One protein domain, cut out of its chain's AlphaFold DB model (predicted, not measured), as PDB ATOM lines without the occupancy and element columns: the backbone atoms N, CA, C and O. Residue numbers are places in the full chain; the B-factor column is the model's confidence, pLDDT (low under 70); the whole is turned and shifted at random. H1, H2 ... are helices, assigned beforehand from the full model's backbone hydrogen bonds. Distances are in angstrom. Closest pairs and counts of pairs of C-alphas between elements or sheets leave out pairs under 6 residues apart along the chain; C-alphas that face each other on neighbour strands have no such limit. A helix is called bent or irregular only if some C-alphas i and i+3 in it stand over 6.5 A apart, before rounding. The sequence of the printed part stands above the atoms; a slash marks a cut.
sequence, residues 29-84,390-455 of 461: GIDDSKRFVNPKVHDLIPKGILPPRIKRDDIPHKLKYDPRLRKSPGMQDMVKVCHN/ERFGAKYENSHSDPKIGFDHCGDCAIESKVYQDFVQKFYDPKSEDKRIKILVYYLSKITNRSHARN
ATOM      1  N   GLY A  29      34.730  -2.016  18.349       36.59
ATOM      2  CA  GLY A  29      34.899  -2.471  16.981       36.59
ATOM      3  C   GLY A  29      33.705  -3.183  16.363       36.59
ATOM      4  O   GLY A  29      33.019  -4.001  16.979       36.59
ATOM      5  N   ILE A  30      33.529  -2.916  15.073       36.72
ATOM      6  CA  ILE A  30      32.950  -3.908  14.180       36.72
ATOM      7  C   ILE A  30      33.855  -5.135  14.282       36.72
ATOM      8  O   ILE A  30      35.047  -5.056  14.011       36.72
ATOM      9  N   ASP A  31      33.271  -6.230  14.756       36.94
ATOM     10  CA  ASP A  31      33.876  -7.553  14.835       36.94
ATOM     11  C   ASP A  31      34.653  -7.887  13.546       36.94
ATOM     12  O   ASP A  31      34.087  -7.836  12.452       36.94
ATOM     13  N   ASP A  32      35.934  -8.242  13.671       37.34
ATOM     14  CA  ASP A  32      36.787  -8.691  12.562       37.34
ATOM     15  C   ASP A  32      36.193  -9.905  11.817       37.34
ATOM     16  O   ASP A  32      36.483 -10.116  10.638       37.34
ATOM     17  N   SER A  33      35.307 -10.681  12.455       34.50
ATOM     18  CA  SER A  33      34.555 -11.768  11.812       34.50
ATOM     19  C   SER A  33      33.478 -11.272  10.831       34.50
ATOM     20  O   SER A  33      32.998 -12.033   9.991       34.50
ATOM     21  N   LYS A  34      33.131  -9.979  10.892       37.25
ATOM     22  CA  LYS A  34      32.237  -9.274   9.960       37.25
ATOM     23  C   LYS A  34      33.001  -8.478   8.903       37.25
ATOM     24  O   LYS A  34      32.407  -7.603   8.272       37.25
ATOM     25  N   ARG A  35      34.296  -8.754   8.691       43.25
ATOM     26  CA  ARG A  35      35.045  -8.216   7.546       43.25
ATOM     27  C   ARG A  35      34.226  -8.433   6.277       43.25
ATOM     28  O   ARG A  35      33.892  -9.558   5.917       43.25
ATOM     29  N   PHE A  36      33.882  -7.328   5.620       47.66
ATOM     30  CA  PHE A  36      32.947  -7.247   4.494       47.66
ATOM     31  C   PHE A  36      33.538  -7.777   3.180       47.66
ATOM     32  O   PHE A  36      33.250  -7.267   2.101       47.66
ATOM     33  N   VAL A  37      34.384  -8.801   3.262       44.16
ATOM     34  CA  VAL A  37      34.990  -9.443   2.106       44.16
ATOM     35  C   VAL A  37      34.198 -10.706   1.824       44.16
ATOM     36  O   VAL A  37      34.018 -11.556   2.695       44.16
ATOM     37  N   ASN A  38      33.689 -10.827   0.600       46.97
ATOM     38  CA  ASN A  38      33.076 -12.068   0.147       46.97
ATOM     39  C   ASN A  38      34.073 -13.219   0.408       46.97
ATOM     40  O   ASN A  38      35.209 -13.121  -0.056       46.97
ATOM     41  N   PRO A  39      33.694 -14.311   1.098       44.22
ATOM     42  CA  PRO A  39      34.612 -15.417   1.385       44.22
ATOM     43  C   PRO A  39      35.322 -15.954   0.135       44.22
ATOM     44  O   PRO A  39      36.450 -16.422   0.216       44.22
ATOM     45  N   LYS A  40      34.691 -15.819  -1.042       48.31
ATOM     46  CA  LYS A  40      35.255 -16.213  -2.342       48.31
ATOM     47  C   LYS A  40      36.398 -15.327  -2.851       48.31
ATOM     48  O   LYS A  40      37.066 -15.727  -3.796       48.31
ATOM     49  N   VAL A  41      36.589 -14.129  -2.296       53.94
ATOM     50  CA  VAL A  41      37.663 -13.194  -2.688       53.94
ATOM     51  C   VAL A  41      38.645 -12.914  -1.550       53.94
ATOM     52  O   VAL A  41      39.593 -12.162  -1.741       53.94
ATOM     53  N   HIS A  42      38.463 -13.540  -0.382       59.22
ATOM     54  CA  HIS A  42      39.369 -13.397   0.760       59.22
ATOM     55  C   HIS A  42      40.803 -13.832   0.415       59.22
ATOM     56  O   HIS A  42      41.763 -13.160   0.781       59.22
ATOM     57  N   ASP A  43      40.950 -14.902  -0.368       64.44
ATOM     58  CA  ASP A  43      42.258 -15.389  -0.823       64.44
ATOM     59  C   ASP A  43      42.929 -14.466  -1.857       64.44
ATOM     60  O   ASP A  43      44.110 -14.634  -2.155       64.44
ATOM     61  N   LEU A  44      42.196 -13.480  -2.393       67.75
ATOM     62  CA  LEU A  44      42.710 -12.471  -3.326       67.75
ATOM     63  C   LEU A  44      43.230 -11.212  -2.619       67.75
ATOM     64  O   LEU A  44      43.766 -10.325  -3.289       67.75
ATOM     65  N   ILE A  45      43.054 -11.105  -1.296       73.19
ATOM     66  CA  ILE A  45      43.595  -9.995  -0.512       73.19
ATOM     67  C   ILE A  45      45.122 -10.152  -0.454       73.19
ATOM     68  O   ILE A  45      45.608 -11.180   0.034       73.19
ATOM     69  N   PRO A  46      45.901  -9.154  -0.903       77.62
ATOM     70  CA  PRO A  46      47.349  -9.222  -0.794       77.62
ATOM     71  C   PRO A  46      47.795  -9.317   0.671       77.62
ATOM     72  O   PRO A  46      47.241  -8.665   1.558       77.62
ATOM     73  N   LYS A  47      48.820 -10.135   0.925       81.44
ATOM     74  CA  LYS A  47      49.419 -10.296   2.258       81.44
ATOM     75  C   LYS A  47      50.543  -9.282   2.468       81.44
ATOM     76  O   LYS A  47      51.288  -8.989   1.538       81.44
ATOM     77  N   GLY A  48      50.717  -8.842   3.711       85.94
ATOM     78  CA  GLY A  48      51.757  -7.883   4.098       85.94
ATOM     79  C   GLY A  48      51.234  -6.453   4.213       85.94
ATOM     80  O   GLY A  48      50.025  -6.228   4.222       85.94
ATOM     81  N   ILE A  49      52.164  -5.507   4.355       91.38
ATOM     82  CA  ILE A  49      51.873  -4.072   4.356       91.38
ATOM     83  C   ILE A  49      52.180  -3.542   2.952       91.38
ATOM     84  O   ILE A  49      53.276  -3.767   2.442       91.38
ATOM     85  N   LEU A  50      51.200  -2.900   2.318       93.25
ATOM     86  CA  LEU A  50      51.303  -2.373   0.955       93.25
ATOM     87  C   LEU A  50      51.573  -0.859   0.955       93.25
ATOM     88  O   LEU A  50      51.046  -0.163   1.822       93.25
ATOM     89  N   PRO A  51      52.291  -0.306  -0.034       95.69
ATOM     90  CA  PRO A  51      52.341   1.143  -0.213       95.69
ATOM     91  C   PRO A  51      50.956   1.693  -0.614       95.69
ATOM     92  O   PRO A  51      50.167   0.960  -1.224       95.69
ATOM     93  N   PRO A  52      50.640   2.969  -0.323       95.44
ATOM     94  CA  PRO A  52      49.406   3.601  -0.786       95.44
ATOM     95  C   PRO A  52      49.262   3.514  -2.313       95.44
ATOM     96  O   PRO A  52      50.210   3.807  -3.041       95.44
ATOM     97  N   ARG A  53      48.071   3.151  -2.808       95.75
ATOM     98  CA  ARG A  53      47.759   3.169  -4.249       95.75
ATOM     99  C   ARG A  53      47.377   4.582  -4.668       95.75
ATOM    100  O   ARG A  53      46.341   5.078  -4.240       95.75
ATOM    101  N   ILE A  54      48.193   5.233  -5.486       97.31
ATOM    102  CA  ILE A  54      47.964   6.614  -5.930       97.31
ATOM    103  C   ILE A  54      47.388   6.638  -7.346       97.31
ATOM    104  O   ILE A  54      46.418   7.345  -7.627       97.31
ATOM    105  N   LYS A  55      47.959   5.824  -8.229       97.75
ATOM    106  CA  LYS A  55      47.558   5.666  -9.624       97.75
ATOM    107  C   LYS A  55      46.818   4.351  -9.806       97.75
ATOM    108  O   LYS A  55      47.034   3.383  -9.081       97.75
ATOM    109  N   ARG A  56      45.962   4.295 -10.824       96.19
ATOM    110  CA  ARG A  56      45.294   3.059 -11.248       96.19
ATOM    111  C   ARG A  56      46.324   1.976 -11.560       96.19
ATOM    112  O   ARG A  56      46.134   0.828 -11.182       96.19
ATOM    113  N   ASP A  57      47.416   2.363 -12.207       95.56
ATOM    114  CA  ASP A  57      48.463   1.439 -12.643       95.56
ATOM    115  C   ASP A  57      49.327   0.925 -11.473       95.56
ATOM    116  O   ASP A  57      50.073  -0.036 -11.645       95.56
ATOM    117  N   ASP A  58      49.165   1.479 -10.262       95.69
ATOM    118  CA  ASP A  58      49.745   0.903  -9.043       95.69
ATOM    119  C   ASP A  58      49.016  -0.384  -8.623       95.69
ATOM    120  O   ASP A  58      49.538  -1.129  -7.795       95.69
ATOM    121  N   ILE A  59      47.802  -0.643  -9.127       93.44
ATOM    122  CA  ILE A  59      46.977  -1.795  -8.750       93.44
ATOM    123  C   ILE A  59      47.419  -3.016  -9.582       93.44
ATOM    124  O   ILE A  59      47.223  -3.042 -10.797       93.44
ATOM    125  N   PRO A  60      47.981  -4.068  -8.955       86.69
ATOM    126  CA  PRO A  60      48.660  -5.149  -9.678       86.69
ATOM    127  C   PRO A  60      47.711  -6.184 -10.294       86.69
ATOM    128  O   PRO A  60      48.143  -7.074 -11.032       86.69
ATOM    129  N   HIS A  61      46.425  -6.126  -9.954       86.31
ATOM    130  CA  HIS A  61      45.450  -7.141 -10.321       86.31
ATOM    131  C   HIS A  61      44.176  -6.520 -10.879       86.31
ATOM    132  O   HIS A  61      43.823  -5.374 -10.610       86.31
ATOM    133  N   LYS A  62      43.461  -7.333 -11.651       85.50
ATOM    134  CA  LYS A  62      42.151  -7.012 -12.196       85.50
ATOM    135  C   LYS A  62      41.189  -8.146 -11.878       85.50
ATOM    136  O   LYS A  62      41.584  -9.314 -11.862       85.50
ATOM    137  N   LEU A  63      39.937  -7.806 -11.623       78.06
ATOM    138  CA  LEU A  63      38.870  -8.752 -11.346       78.06
ATOM    139  C   LEU A  63      37.746  -8.436 -12.312       78.06
ATOM    140  O   LEU A  63      37.269  -7.307 -12.324       78.06
ATOM    141  N   LYS A  64      37.317  -9.433 -13.092       79.19
ATOM    142  CA  LYS A  64      36.229  -9.232 -14.043       79.19
ATOM    143  C   LYS A  64      35.001  -8.685 -13.323       79.19
ATOM    144  O   LYS A  64      34.546  -9.310 -12.357       79.19
ATOM    145  N   TYR A  65      34.469  -7.562 -13.793       70.75
ATOM    146  CA  TYR A  65      33.268  -6.984 -13.203       70.75
ATOM    147  C   TYR A  65      32.107  -7.993 -13.193       70.75
ATOM    148  O   TYR A  65      31.806  -8.651 -14.194       70.75
ATOM    149  N   ASP A  66      31.452  -8.124 -12.035       66.81
ATOM    150  CA  ASP A  66      30.252  -8.945 -11.872       66.81
ATOM    151  C   ASP A  66      29.095  -8.078 -11.349       66.81
ATOM    152  O   ASP A  66      29.044  -7.762 -10.148       66.81
ATOM    153  N   PRO A  67      28.107  -7.739 -12.198       63.94
ATOM    154  CA  PRO A  67      26.986  -6.892 -11.804       63.94
ATOM    155  C   PRO A  67      26.117  -7.520 -10.703       63.94
ATOM    156  O   PRO A  67      25.349  -6.817 -10.044       63.94
ATOM    157  N   ARG A  68      26.233  -8.828 -10.431       58.50
ATOM    158  CA  ARG A  68      25.498  -9.500  -9.344       58.50
ATOM    159  C   ARG A  68      26.033  -9.117  -7.964       58.50
ATOM    160  O   ARG A  68      25.254  -9.068  -7.011       58.50
ATOM    161  N   LEU A  69      27.318  -8.767  -7.846       56.66
ATOM    162  CA  LEU A  69      27.917  -8.317  -6.581       56.66
ATOM    163  C   LEU A  69      27.362  -6.952  -6.129       56.66
ATOM    164  O   LEU A  69      27.337  -6.661  -4.930       56.66
ATOM    165  N   ARG A  70      26.780  -6.180  -7.063       51.62
ATOM    166  CA  ARG A  70      26.084  -4.901  -6.826       51.62
ATOM    167  C   ARG A  70      24.925  -5.004  -5.827       51.62
ATOM    168  O   ARG A  70      24.616  -4.020  -5.156       51.62
ATOM    169  N   LYS A  71      24.265  -6.166  -5.748       49.94
ATOM    170  CA  LYS A  71      23.068  -6.388  -4.916       49.94
ATOM    171  C   LYS A  71      23.367  -7.056  -3.573       49.94
ATOM    172  O   LYS A  71      22.433  -7.323  -2.824       49.94
ATOM    173  N   SER A  72      24.634  -7.330  -3.259       52.00
ATOM    174  CA  SER A  72      24.970  -7.945  -1.975       52.00
ATOM    175  C   SER A  72      24.700  -6.965  -0.814       52.00
ATOM    176  O   SER A  72      25.093  -5.798  -0.910       52.00
ATOM    177  N   PRO A  73      24.033  -7.395   0.277       45.72
ATOM    178  CA  PRO A  73      23.719  -6.527   1.417       45.72
ATOM    179  C   PRO A  73      24.949  -5.815   2.004       45.72
ATOM    180  O   PRO A  73      24.914  -4.603   2.198       45.72
ATOM    181  N   GLY A  74      26.077  -6.524   2.152       52.19
ATOM    182  CA  GLY A  74      27.330  -5.936   2.643       52.19
ATOM    183  C   GLY A  74      27.855  -4.784   1.774       52.19
ATOM    184  O   GLY A  74      28.325  -3.777   2.296       52.19
ATOM    185  N   MET A  75      27.683  -4.864   0.448       50.97
ATOM    186  CA  MET A  75      28.096  -3.798  -0.470       50.97
ATOM    187  C   MET A  75      27.153  -2.587  -0.437       50.97
ATOM    188  O   MET A  75      27.566  -1.471  -0.755       50.97
ATOM    189  N   GLN A  76      25.882  -2.769  -0.069       51.06
ATOM    190  CA  GLN A  76      24.934  -1.660   0.100       51.06
ATOM    191  C   GLN A  76      25.208  -0.874   1.386       51.06
ATOM    192  O   GLN A  76      25.139   0.358   1.369       51.06
ATOM    193  N   ASP A  77      25.586  -1.562   2.461       51.56
ATOM    194  CA  ASP A  77      25.974  -0.925   3.720       51.56
ATOM    195  C   ASP A  77      27.286  -0.139   3.570       51.56
ATOM    196  O   ASP A  77      27.378   0.999   4.032       51.56
ATOM    197  N   MET A  78      28.250  -0.653   2.795       55.03
ATOM    198  CA  MET A  78      29.476   0.084   2.454       55.03
ATOM    199  C   MET A  78      29.212   1.398   1.700       55.03
ATOM    200  O   MET A  78      29.893   2.393   1.950       55.03
ATOM    201  N   VAL A  79      28.219   1.447   0.800       50.38
ATOM    202  CA  VAL A  79      27.895   2.669   0.026       50.38
ATOM    203  C   VAL A  79      27.440   3.800   0.936       50.38
ATOM    204  O   VAL A  79      27.872   4.939   0.753       50.38
ATOM    205  N   LYS A  80      26.595   3.493   1.925       52.91
ATOM    206  CA  LYS A  80      26.048   4.496   2.850       52.91
ATOM    207  C   LYS A  80      27.131   5.143   3.711       52.91
ATOM    208  O   LYS A  80      26.969   6.282   4.142       52.91
ATOM    209  N   VAL A  81      28.239   4.438   3.922       56.62
ATOM    210  CA  VAL A  81      29.267   4.830   4.880       56.62
ATOM    211  C   VAL A  81      30.518   5.402   4.206       56.62
ATOM    212  O   VAL A  81      30.977   6.476   4.594       56.62
ATOM    213  N   CYS A  82      31.046   4.740   3.172       61.81
ATOM    214  CA  CYS A  82      32.376   5.036   2.624       61.81
ATOM    215  C   CYS A  82      32.411   6.272   1.709       61.81
ATOM    216  O   CYS A  82      33.454   6.906   1.558       61.81
ATOM    217  N   HIS A  83      31.289   6.631   1.074       71.12
ATOM    218  CA  HIS A  83      31.299   7.685   0.058       71.12
ATOM    219  C   HIS A  83      31.229   9.098   0.645       71.12
ATOM    220  O   HIS A  83      30.138   9.594   0.918       71.12
ATOM    221  N   ASN A  84      32.361   9.794   0.748       80.44
ATOM    222  CA  ASN A  84      32.399  11.206   1.132       80.44
ATOM    223  C   ASN A  84      32.824  12.087  -0.052       80.44
ATOM    224  O   ASN A  84      34.006  12.377  -0.219       80.44
ATOM    225  N   GLU A 390      40.957  -4.972  -2.409       83.81
ATOM    226  CA  GLU A 390      42.180  -4.397  -1.833       83.81
ATOM    227  C   GLU A 390      41.911  -3.207  -0.899       83.81
ATOM    228  O   GLU A 390      42.527  -3.096   0.159       83.81
ATOM    229  N   ARG A 391      40.983  -2.319  -1.266       84.50
ATOM    230  CA  ARG A 391      40.771  -0.995  -0.650       84.50
ATOM    231  C   ARG A 391      40.513  -1.051   0.854       84.50
ATOM    232  O   ARG A 391      41.016  -0.208   1.592       84.50
ATOM    233  N   PHE A 392      39.750  -2.042   1.309       78.75
ATOM    234  CA  PHE A 392      39.434  -2.239   2.729       78.75
ATOM    235  C   PHE A 392      39.971  -3.559   3.291       78.75
ATOM    236  O   PHE A 392      40.055  -3.704   4.508       78.75
ATOM    237  N   GLY A 393      40.314  -4.520   2.425       74.00
ATOM    238  CA  GLY A 393      40.814  -5.829   2.837       74.00
ATOM    239  C   GLY A 393      42.310  -5.845   3.149       74.00
ATOM    240  O   GLY A 393      42.725  -6.589   4.035       74.00
ATOM    241  N   ALA A 394      43.116  -5.035   2.455       82.94
ATOM    242  CA  ALA A 394      44.563  -4.991   2.652       82.94
ATOM    243  C   ALA A 394      44.979  -3.983   3.741       82.94
ATOM    244  O   ALA A 394      44.278  -3.002   4.006       82.94
ATOM    245  N   LYS A 395      46.149  -4.219   4.352       88.25
ATOM    246  CA  LYS A 395      46.803  -3.274   5.269       88.25
ATOM    247  C   LYS A 395      47.826  -2.447   4.489       88.25
ATOM    248  O   LYS A 395      48.710  -3.014   3.851       88.25
ATOM    249  N   TYR A 396      47.720  -1.125   4.557       93.50
ATOM    250  CA  TYR A 396      48.599  -0.191   3.851       93.50
ATOM    251  C   TYR A 396      49.546   0.555   4.795       93.50
ATOM    252  O   TYR A 396      49.279   0.705   5.989       93.50
ATOM    253  N   GLU A 397      50.652   1.067   4.268       95.56
ATOM    254  CA  GLU A 397      51.522   1.994   4.983       95.56
ATOM    255  C   GLU A 397      50.759   3.294   5.280       95.56
ATOM    256  O   GLU A 397      50.261   3.972   4.383       95.56
ATOM    257  N   ASN A 398      50.656   3.634   6.564       94.31
ATOM    258  CA  ASN A 398      50.136   4.911   7.040       94.31
ATOM    259  C   ASN A 398      50.810   5.221   8.379       94.31
ATOM    260  O   ASN A 398      50.388   4.725   9.421       94.31
ATOM    261  N   SER A 399      51.887   6.009   8.350       91.75
ATOM    262  CA  SER A 399      52.646   6.341   9.566       91.75
ATOM    263  C   SER A 399      51.910   7.300  10.509       91.75
ATOM    264  O   SER A 399      52.300   7.445  11.666       91.75
ATOM    265  N   HIS A 400      50.824   7.914  10.036       92.19
ATOM    266  CA  HIS A 400      50.022   8.876  10.787       92.19
ATOM    267  C   HIS A 400      48.742   8.258  11.352       92.19
ATOM    268  O   HIS A 400      47.910   8.994  11.891       92.19
ATOM    269  N   SER A 401      48.568   6.934  11.237       90.62
ATOM    270  CA  SER A 401      47.406   6.238  11.781       90.62
ATOM    271  C   SER A 401      47.243   6.542  13.277       90.62
ATOM    272  O   SER A 401      48.195   6.615  14.054       90.62
ATOM    273  N   ASP A 402      46.004   6.803  13.681       86.06
ATOM    274  CA  ASP A 402      45.647   7.140  15.050       86.06
ATOM    275  C   ASP A 402      44.205   6.677  15.346       86.06
ATOM    276  O   ASP A 402      43.228   7.292  14.886       86.06
ATOM    277  N   PRO A 403      44.042   5.618  16.163       82.00
ATOM    278  CA  PRO A 403      42.739   5.107  16.576       82.00
ATOM    279  C   PRO A 403      41.841   6.131  17.282       82.00
ATOM    280  O   PRO A 403      40.625   5.943  17.325       82.00
ATOM    281  N   LYS A 404      42.390   7.213  17.852       80.75
ATOM    282  CA  LYS A 404      41.605   8.235  18.570       80.75
ATOM    283  C   LYS A 404      40.790   9.110  17.628       80.75
ATOM    284  O   LYS A 404      39.698   9.543  17.992       80.75
ATOM    285  N   ILE A 405      41.317   9.374  16.434       78.69
ATOM    286  CA  ILE A 405      40.617  10.115  15.375       78.69
ATOM    287  C   ILE A 405      40.003   9.179  14.332       78.69
ATOM    288  O   ILE A 405      39.265   9.640  13.462       78.69
ATOM    289  N   GLY A 406      40.252   7.873  14.468       79.50
ATOM    290  CA  GLY A 406      39.826   6.848  13.532       79.50
ATOM    291  C   GLY A 406      40.622   6.904  12.237       79.50
ATOM    292  O   GLY A 406      40.048   6.697  11.200       79.50
ATOM    293  N   PHE A 407      41.904   7.248  12.234       87.69
ATOM    294  CA  PHE A 407      42.695   7.240  10.998       87.69
ATOM    295  C   PHE A 407      43.498   5.938  10.943       87.69
ATOM    296  O   PHE A 407      44.268   5.682  11.861       87.69
ATOM    297  N   ASP A 408      43.274   5.077   9.952       87.88
ATOM    298  CA  ASP A 408      43.748   3.681   9.963       87.88
ATOM    299  C   ASP A 408      44.588   3.309   8.730       87.88
ATOM    300  O   ASP A 408      44.972   4.167   7.936       87.88
ATOM    301  N   HIS A 409      44.898   2.021   8.576       90.31
ATOM    302  CA  HIS A 409      45.689   1.497   7.466       90.31
ATOM    303  C   HIS A 409      44.845   1.010   6.271       90.31
ATOM    304  O   HIS A 409      45.313   0.148   5.526       90.31
ATOM    305  N   CYS A 410      43.607   1.487   6.074       88.88
ATOM    306  CA  CYS A 410      42.865   1.194   4.838       88.88
ATOM    307  C   CYS A 410      43.375   2.032   3.652       88.88
ATOM    308  O   CYS A 410      44.058   3.040   3.838       88.88
ATOM    309  N   GLY A 411      43.005   1.647   2.427       90.56
ATOM    310  CA  GLY A 411      43.460   2.320   1.207       90.56
ATOM    311  C   GLY A 411      43.069   3.800   1.148       90.56
ATOM    312  O   GLY A 411      43.871   4.631   0.738       90.56
ATOM    313  N   ASP A 412      41.877   4.160   1.636       91.88
ATOM    314  CA  ASP A 412      41.430   5.560   1.665       91.88
ATOM    315  C   ASP A 412      42.285   6.420   2.610       91.88
ATOM    316  O   ASP A 412      42.740   7.498   2.226       91.88
ATOM    317  N   CYS A 413      42.525   5.934   3.833       91.81
ATOM    318  CA  CYS A 413      43.337   6.635   4.828       91.81
ATOM    319  C   CYS A 413      44.812   6.699   4.418       91.81
ATOM    320  O   CYS A 413      45.465   7.713   4.644       91.81
ATOM    321  N   ALA A 414      45.328   5.654   3.771       95.00
ATOM    322  CA  ALA A 414      46.688   5.628   3.250       95.00
ATOM    323  C   ALA A 414      46.900   6.665   2.132       95.00
ATOM    324  O   ALA A 414      47.888   7.399   2.158       95.00
ATOM    325  N   ILE A 415      45.951   6.795   1.196       96.38
ATOM    326  CA  ILE A 415      45.984   7.845   0.163       96.38
ATOM    327  C   ILE A 415      45.909   9.230   0.808       96.38
ATOM    328  O   ILE A 415      46.724  10.095   0.501       96.38
ATOM    329  N   GLU A 416      44.954   9.446   1.717       95.12
ATOM    330  CA  GLU A 416      44.808  10.720   2.429       95.12
ATOM    331  C   GLU A 416      46.085  11.107   3.188       95.12
ATOM    332  O   GLU A 416      46.543  12.245   3.093       95.12
ATOM    333  N   SER A 417      46.689  10.142   3.884       95.56
ATOM    334  CA  SER A 417      47.960  10.296   4.593       95.56
ATOM    335  C   SER A 417      49.058  10.741   3.639       95.56
ATOM    336  O   SER A 417      49.744  11.722   3.913       95.56
ATOM    337  N   LYS A 418      49.209  10.044   2.507       97.25
ATOM    338  CA  LYS A 418      50.246  10.343   1.520       97.25
ATOM    339  C   LYS A 418      50.066  11.732   0.908       97.25
ATOM    340  O   LYS A 418      51.027  12.487   0.839       97.25
ATOM    341  N   VAL A 419      48.839  12.106   0.547       96.94
ATOM    342  CA  VAL A 419      48.532  13.431  -0.017       96.94
ATOM    343  C   VAL A 419      48.876  14.545   0.974       96.94
ATOM    344  O   VAL A 419      49.486  15.543   0.596       96.94
ATOM    345  N   TYR A 420      48.501  14.393   2.246       95.00
ATOM    346  CA  TYR A 420      48.809  15.405   3.257       95.00
ATOM    347  C   TYR A 420      50.291  15.446   3.604       95.00
ATOM    348  O   TYR A 420      50.819  16.533   3.819       95.00
ATOM    349  N   GLN A 421      50.964  14.298   3.622       95.31
ATOM    350  CA  GLN A 421      52.409  14.236   3.782       95.31
ATOM    351  C   GLN A 421      53.120  14.990   2.657       95.31
ATOM    352  O   GLN A 421      53.920  15.872   2.950       95.31
ATOM    353  N   ASP A 422      52.772  14.728   1.395       95.69
ATOM    354  CA  ASP A 422      53.370  15.413   0.243       95.69
ATOM    355  C   ASP A 422      53.146  16.927   0.312       95.69
ATOM    356  O   ASP A 422      54.071  17.710   0.099       95.69
ATOM    357  N   PHE A 423      51.935  17.350   0.681       94.25
ATOM    358  CA  PHE A 423      51.608  18.762   0.863       94.25
ATOM    359  C   PHE A 423      52.435  19.410   1.983       94.25
ATOM    360  O   PHE A 423      53.014  20.483   1.802       94.25
ATOM    361  N   VAL A 424      52.510  18.760   3.148       92.44
ATOM    362  CA  VAL A 424      53.209  19.306   4.314       92.44
ATOM    363  C   VAL A 424      54.718  19.339   4.095       92.44
ATOM    364  O   VAL A 424      55.340  20.351   4.399       92.44
ATOM    365  N   GLN A 425      55.303  18.294   3.512       93.00
ATOM    366  CA  GLN A 425      56.734  18.248   3.207       93.00
ATOM    367  C   GLN A 425      57.140  19.263   2.139       93.00
ATOM    368  O   GLN A 425      58.252  19.786   2.197       93.00
ATOM    369  N   LYS A 426      56.257  19.553   1.173       94.25
ATOM    370  CA  LYS A 426      56.553  20.509   0.102       94.25
ATOM    371  C   LYS A 426      56.496  21.961   0.572       94.25
ATOM    372  O   LYS A 426      57.311  22.766   0.133       94.25
ATOM    373  N   PHE A 427      55.553  22.305   1.451       91.88
ATOM    374  CA  PHE A 427      55.253  23.708   1.761       91.88
ATOM    375  C   PHE A 427      55.475  24.126   3.223       91.88
ATOM    376  O   PHE A 427      55.340  25.308   3.538       91.88
ATOM    377  N   TYR A 428      55.811  23.202   4.128       88.19
ATOM    378  CA  TYR A 428      55.944  23.477   5.566       88.19
ATOM    379  C   TYR A 428      57.159  22.792   6.201       88.19
ATOM    380  O   TYR A 428      57.830  21.971   5.590       88.19
ATOM    381  N   ASP A 429      57.427  23.127   7.473       83.00
ATOM    382  CA  ASP A 429      58.464  22.467   8.275       83.00
ATOM    383  C   ASP A 429      58.101  20.987   8.532       83.00
ATOM    384  O   ASP A 429      57.107  20.721   9.235       83.00
ATOM    385  N   PRO A 430      58.928  20.028   8.065       82.56
ATOM    386  CA  PRO A 430      58.719  18.596   8.283       82.56
ATOM    387  C   PRO A 430      58.588  18.199   9.760       82.56
ATOM    388  O   PRO A 430      57.898  17.237  10.086       82.56
ATOM    389  N   LYS A 431      59.171  18.956  10.700       83.31
ATOM    390  CA  LYS A 431      59.049  18.673  12.147       83.31
ATOM    391  C   LYS A 431      57.615  18.768  12.667       83.31
ATOM    392  O   LYS A 431      57.310  18.253  13.740       83.31
ATOM    393  N   SER A 432      56.741  19.452  11.932       80.94
ATOM    394  CA  SER A 432      55.332  19.634  12.280       80.94
ATOM    395  C   SER A 432      54.382  18.692  11.531       80.94
ATOM    396  O   SER A 432      53.171  18.790  11.728       80.94
ATOM    397  N   GLU A 433      54.919  17.772  10.720       89.19
ATOM    398  CA  GLU A 433      54.173  16.892   9.813       89.19
ATOM    399  C   GLU A 433      53.041  16.128  10.500       89.19
ATOM    400  O   GLU A 433      51.870  16.384  10.216       89.19
ATOM    401  N   ASP A 434      53.367  15.261  11.460       86.88
ATOM    402  CA  ASP A 434      52.375  14.401  12.119       86.88
ATOM    403  C   ASP A 434      51.232  15.210  12.754       86.88
ATOM    404  O   ASP A 434      50.048  14.902  12.588       86.88
ATOM    405  N   LYS A 435      51.584  16.313  13.425       85.06
ATOM    406  CA  LYS A 435      50.609  17.212  14.047       85.06
ATOM    407  C   LYS A 435      49.694  17.849  12.995       85.06
ATOM    408  O   LYS A 435      48.480  17.856  13.188       85.06
ATOM    409  N   ARG A 436      50.249  18.374  11.896       83.94
ATOM    410  CA  ARG A 436      49.480  19.027  10.818       83.94
ATOM    411  C   ARG A 436      48.543  18.055  10.120       83.94
ATOM    412  O   ARG A 436      47.380  18.385   9.910       83.94
ATOM    413  N   ILE A 437      49.020  16.852   9.821       89.06
ATOM    414  CA  ILE A 437      48.228  15.817   9.151       89.06
ATOM    415  C   ILE A 437      47.031  15.421  10.016       89.06
ATOM    416  O   ILE A 437      45.895  15.448   9.545       89.06
ATOM    417  N   LYS A 438      47.239  15.145  11.309       86.12
ATOM    418  CA  LYS A 438      46.138  14.799  12.231       86.12
ATOM    419  C   LYS A 438      45.118  15.928  12.373       86.12
ATOM    420  O   LYS A 438      43.913  15.675  12.452       86.12
ATOM    421  N   ILE A 439      45.590  17.173  12.365       82.62
ATOM    422  CA  ILE A 439      44.741  18.363  12.377       82.62
ATOM    423  C   ILE A 439      43.899  18.459  11.092       82.62
ATOM    424  O   ILE A 439      42.679  18.617  11.178       82.62
ATOM    425  N   LEU A 440      44.512  18.296   9.915       83.44
ATOM    426  CA  LEU A 440      43.811  18.278   8.626       83.44
ATOM    427  C   LEU A 440      42.739  17.187   8.589       83.44
ATOM    428  O   LEU A 440      41.586  17.469   8.250       83.44
ATOM    429  N   VAL A 441      43.081  15.970   9.024       85.94
ATOM    430  CA  VAL A 441      42.145  14.840   9.082       85.94
ATOM    431  C   VAL A 441      40.918  15.187   9.930       85.94
ATOM    432  O   VAL A 441      39.780  14.979   9.487       85.94
ATOM    433  N   TYR A 442      41.141  15.745  11.124       80.50
ATOM    434  CA  TYR A 442      40.081  16.159  12.043       80.50
ATOM    435  C   TYR A 442      39.198  17.266  11.452       80.50
ATOM    436  O   TYR A 442      37.965  17.172  11.498       80.50
ATOM    437  N   TYR A 443      39.802  18.308  10.876       75.62
ATOM    438  CA  TYR A 443      39.059  19.448  10.345       75.62
ATOM    439  C   TYR A 443      38.228  19.081   9.125       75.62
ATOM    440  O   TYR A 443      37.044  19.426   9.066       75.62
ATOM    441  N   LEU A 444      38.780  18.300   8.197       78.94
ATOM    442  CA  LEU A 444      38.000  17.833   7.057       78.94
ATOM    443  C   LEU A 444      36.810  16.981   7.494       78.94
ATOM    444  O   LEU A 444      35.720  17.089   6.927       78.94
ATOM    445  N   SER A 445      36.974  16.177   8.545       77.06
ATOM    446  CA  SER A 445      35.876  15.412   9.135       77.06
ATOM    447  C   SER A 445      34.753  16.301   9.674       77.06
ATOM    448  O   SER A 445      33.580  15.935   9.566       77.06
ATOM    449  N   LYS A 446      35.078  17.480  10.219       73.38
ATOM    450  CA  LYS A 446      34.083  18.462  10.671       73.38
ATOM    451  C   LYS A 446      33.372  19.137   9.511       73.38
ATOM    452  O   LYS A 446      32.152  19.247   9.555       73.38
ATOM    453  N   ILE A 447      34.100  19.568   8.487       69.38
ATOM    454  CA  ILE A 447      33.546  20.328   7.353       69.38
ATOM    455  C   ILE A 447      32.642  19.440   6.502       69.38
ATOM    456  O   ILE A 447      31.540  19.828   6.127       69.38
ATOM    457  N   THR A 448      33.065  18.196   6.288       72.38
ATOM    458  CA  THR A 448      32.313  17.221   5.490       72.38
ATOM    459  C   THR A 448      31.234  16.475   6.281       72.38
ATOM    460  O   THR A 448      30.579  15.597   5.728       72.38
ATOM    461  N   ASN A 449      31.019  16.814   7.563       69.81
ATOM    462  CA  ASN A 449      30.069  16.139   8.463       69.81
ATOM    463  C   ASN A 449      30.281  14.617   8.585       69.81
ATOM    464  O   ASN A 449      29.359  13.880   8.932       69.81
ATOM    465  N   ARG A 450      31.496  14.125   8.325       68.12
ATOM    466  CA  ARG A 450      31.825  12.696   8.359       68.12
ATOM    467  C   ARG A 450      33.119  12.471   9.130       68.12
ATOM    468  O   ARG A 450      34.228  12.574   8.609       68.12
ATOM    469  N   SER A 451      32.946  12.183  10.416       64.38
ATOM    470  CA  SER A 451      34.025  11.812  11.332       64.38
ATOM    471  C   SER A 451      34.515  10.402  11.047       64.38
ATOM    472  O   SER A 451      33.705   9.481  11.106       64.38
ATOM    473  N   HIS A 452      35.818  10.222  10.849       67.44
ATOM    474  CA  HIS A 452      36.422   8.890  10.730       67.44
ATOM    475  C   HIS A 452      36.185   8.050  11.997       67.44
ATOM    476  O   HIS A 452      35.610   6.975  11.930       67.44
ATOM    477  N   ALA A 453      36.370   8.636  13.187       57.78
ATOM    478  CA  ALA A 453      36.056   7.996  14.478       57.78
ATOM    479  C   ALA A 453      34.594   7.521  14.691       57.78
ATOM    480  O   ALA A 453      34.304   6.886  15.703       57.78
ATOM    481  N   ARG A 454      33.644   7.887  13.818       57.50
ATOM    482  CA  ARG A 454      32.217   7.515  13.948       57.50
ATOM    483  C   ARG A 454      31.668   6.769  12.735       57.50
ATOM    484  O   ARG A 454      30.528   6.320  12.795       57.50
ATOM    485  N   ASN A 455      32.427   6.684  11.644       58.91
ATOM    486  CA  ASN A 455      31.976   6.086  10.395       58.91
ATOM    487  C   ASN A 455      32.845   4.864  10.075       58.91
ATOM    488  O   ASN A 455      34.062   4.984  10.125       58.91
TER     489      ASN A 455
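Overview. This is residues 29 to 84 and 390 to 455 of the 461 residues of an uncharacterized protein of Rickettsiales bacterium (UniProt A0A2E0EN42). The two long helices H4 and H5, joined by a tight link at residues 428 and 429, make a V at one end of an elongated model. The short helices H1 and H2 lie at the other end, and between the two ends are long loops and the single small turn of H3, the helix nearest to the mean of the C-alphas. The longest loop, residues 29 to 66, runs to a short parallel pairing of its residues 49 to 50 with residues 395 to 396, and then folds back toward H1. The printed part has 122 residues with five named helices, in the order H1, H2, H3, H4, H5, and no named strand; the class is all helix, though under half of the residues, 54 of the 122, are in named elements. The whole is compact, with a radius of gyration of the C-alphas of 15.9 A, and its C-alphas span 48 by 30 by 23 A.

Arrangement. H5, residues 430 to 447, is the longest helix; it touches H4, residues 411 to 427, with 10 pairs of C-alphas within 8 A. Their closest C-alphas are those of Tyr 420 and Ile 437, 5.9 A apart. Their lines stand at a steep tilt of 53 degrees, and they run opposite ways. H5 has a kink of 33 degrees near residue 437, and it is irregular: C-alphas 431 and 434 are 7.9 A apart. H4 also touches H3, residues 390 to 393, but with its residues 411 to 412 alone; the closest C-alphas are those of Arg 391 and Gly 411, 4.7 A apart. H3 and H5 are apart. H2, residues 73 to 82, touches no helix, and it is apart from H3, H4 and H5. H1, residues 67 to 71, is close to H2 but not clearly touching it; their closest C-alphas, those of Leu 69 and Met 75, are 7.6 A apart. H1 is apart from H3, H4 and H5. Every O i to N i+4 pair of H4 is within hydrogen-bond range, against 12 of 14 in H5 and 4 of 6 in H2; in H1 it is 0 of 1, with 2 of 2 O i to N i+3 pairs within range, and H3 is too short for an O i to N i+4 pair.

Along the chain. H5 measures 25.2 A from C-alpha 430 to C-alpha 447, which is at (33.546, 20.328, 7.353). H4 measures 24.4 A from C-alpha 411, at (43.460, 2.320, 1.207), to C-alpha 427. H2 is 14.5 A from C-alpha 73 to C-alpha 82. H1, five residues, begins with C-alpha 67 at (26.986, -6.892, -11.804) and ends at C-alpha 71. H3, four residues, runs from C-alpha 390 to C-alpha 393.

Size, cuts and confidence. The two C-alphas farthest apart, those of Arg 68 and Asp 429, are 49.2 A from each other. Residues 85 to 389 of the chain are cut out and not printed; C-alphas 84 and 390 are 18.7 A apart across this cut. The link from H2 to H3 is across the cut. Of the links printed whole, H1 to H2 and H4 to H5 are tight, and H3 to H4 is long, with 17 residues. The mean pLDDT of the printed part is 75.8, and 41 residues are under 70: residues 29 to 44, residues 66 to 82, residue 447 and residues 449 to 455. H4 has a mean pLDDT of 94, H2 one of 53.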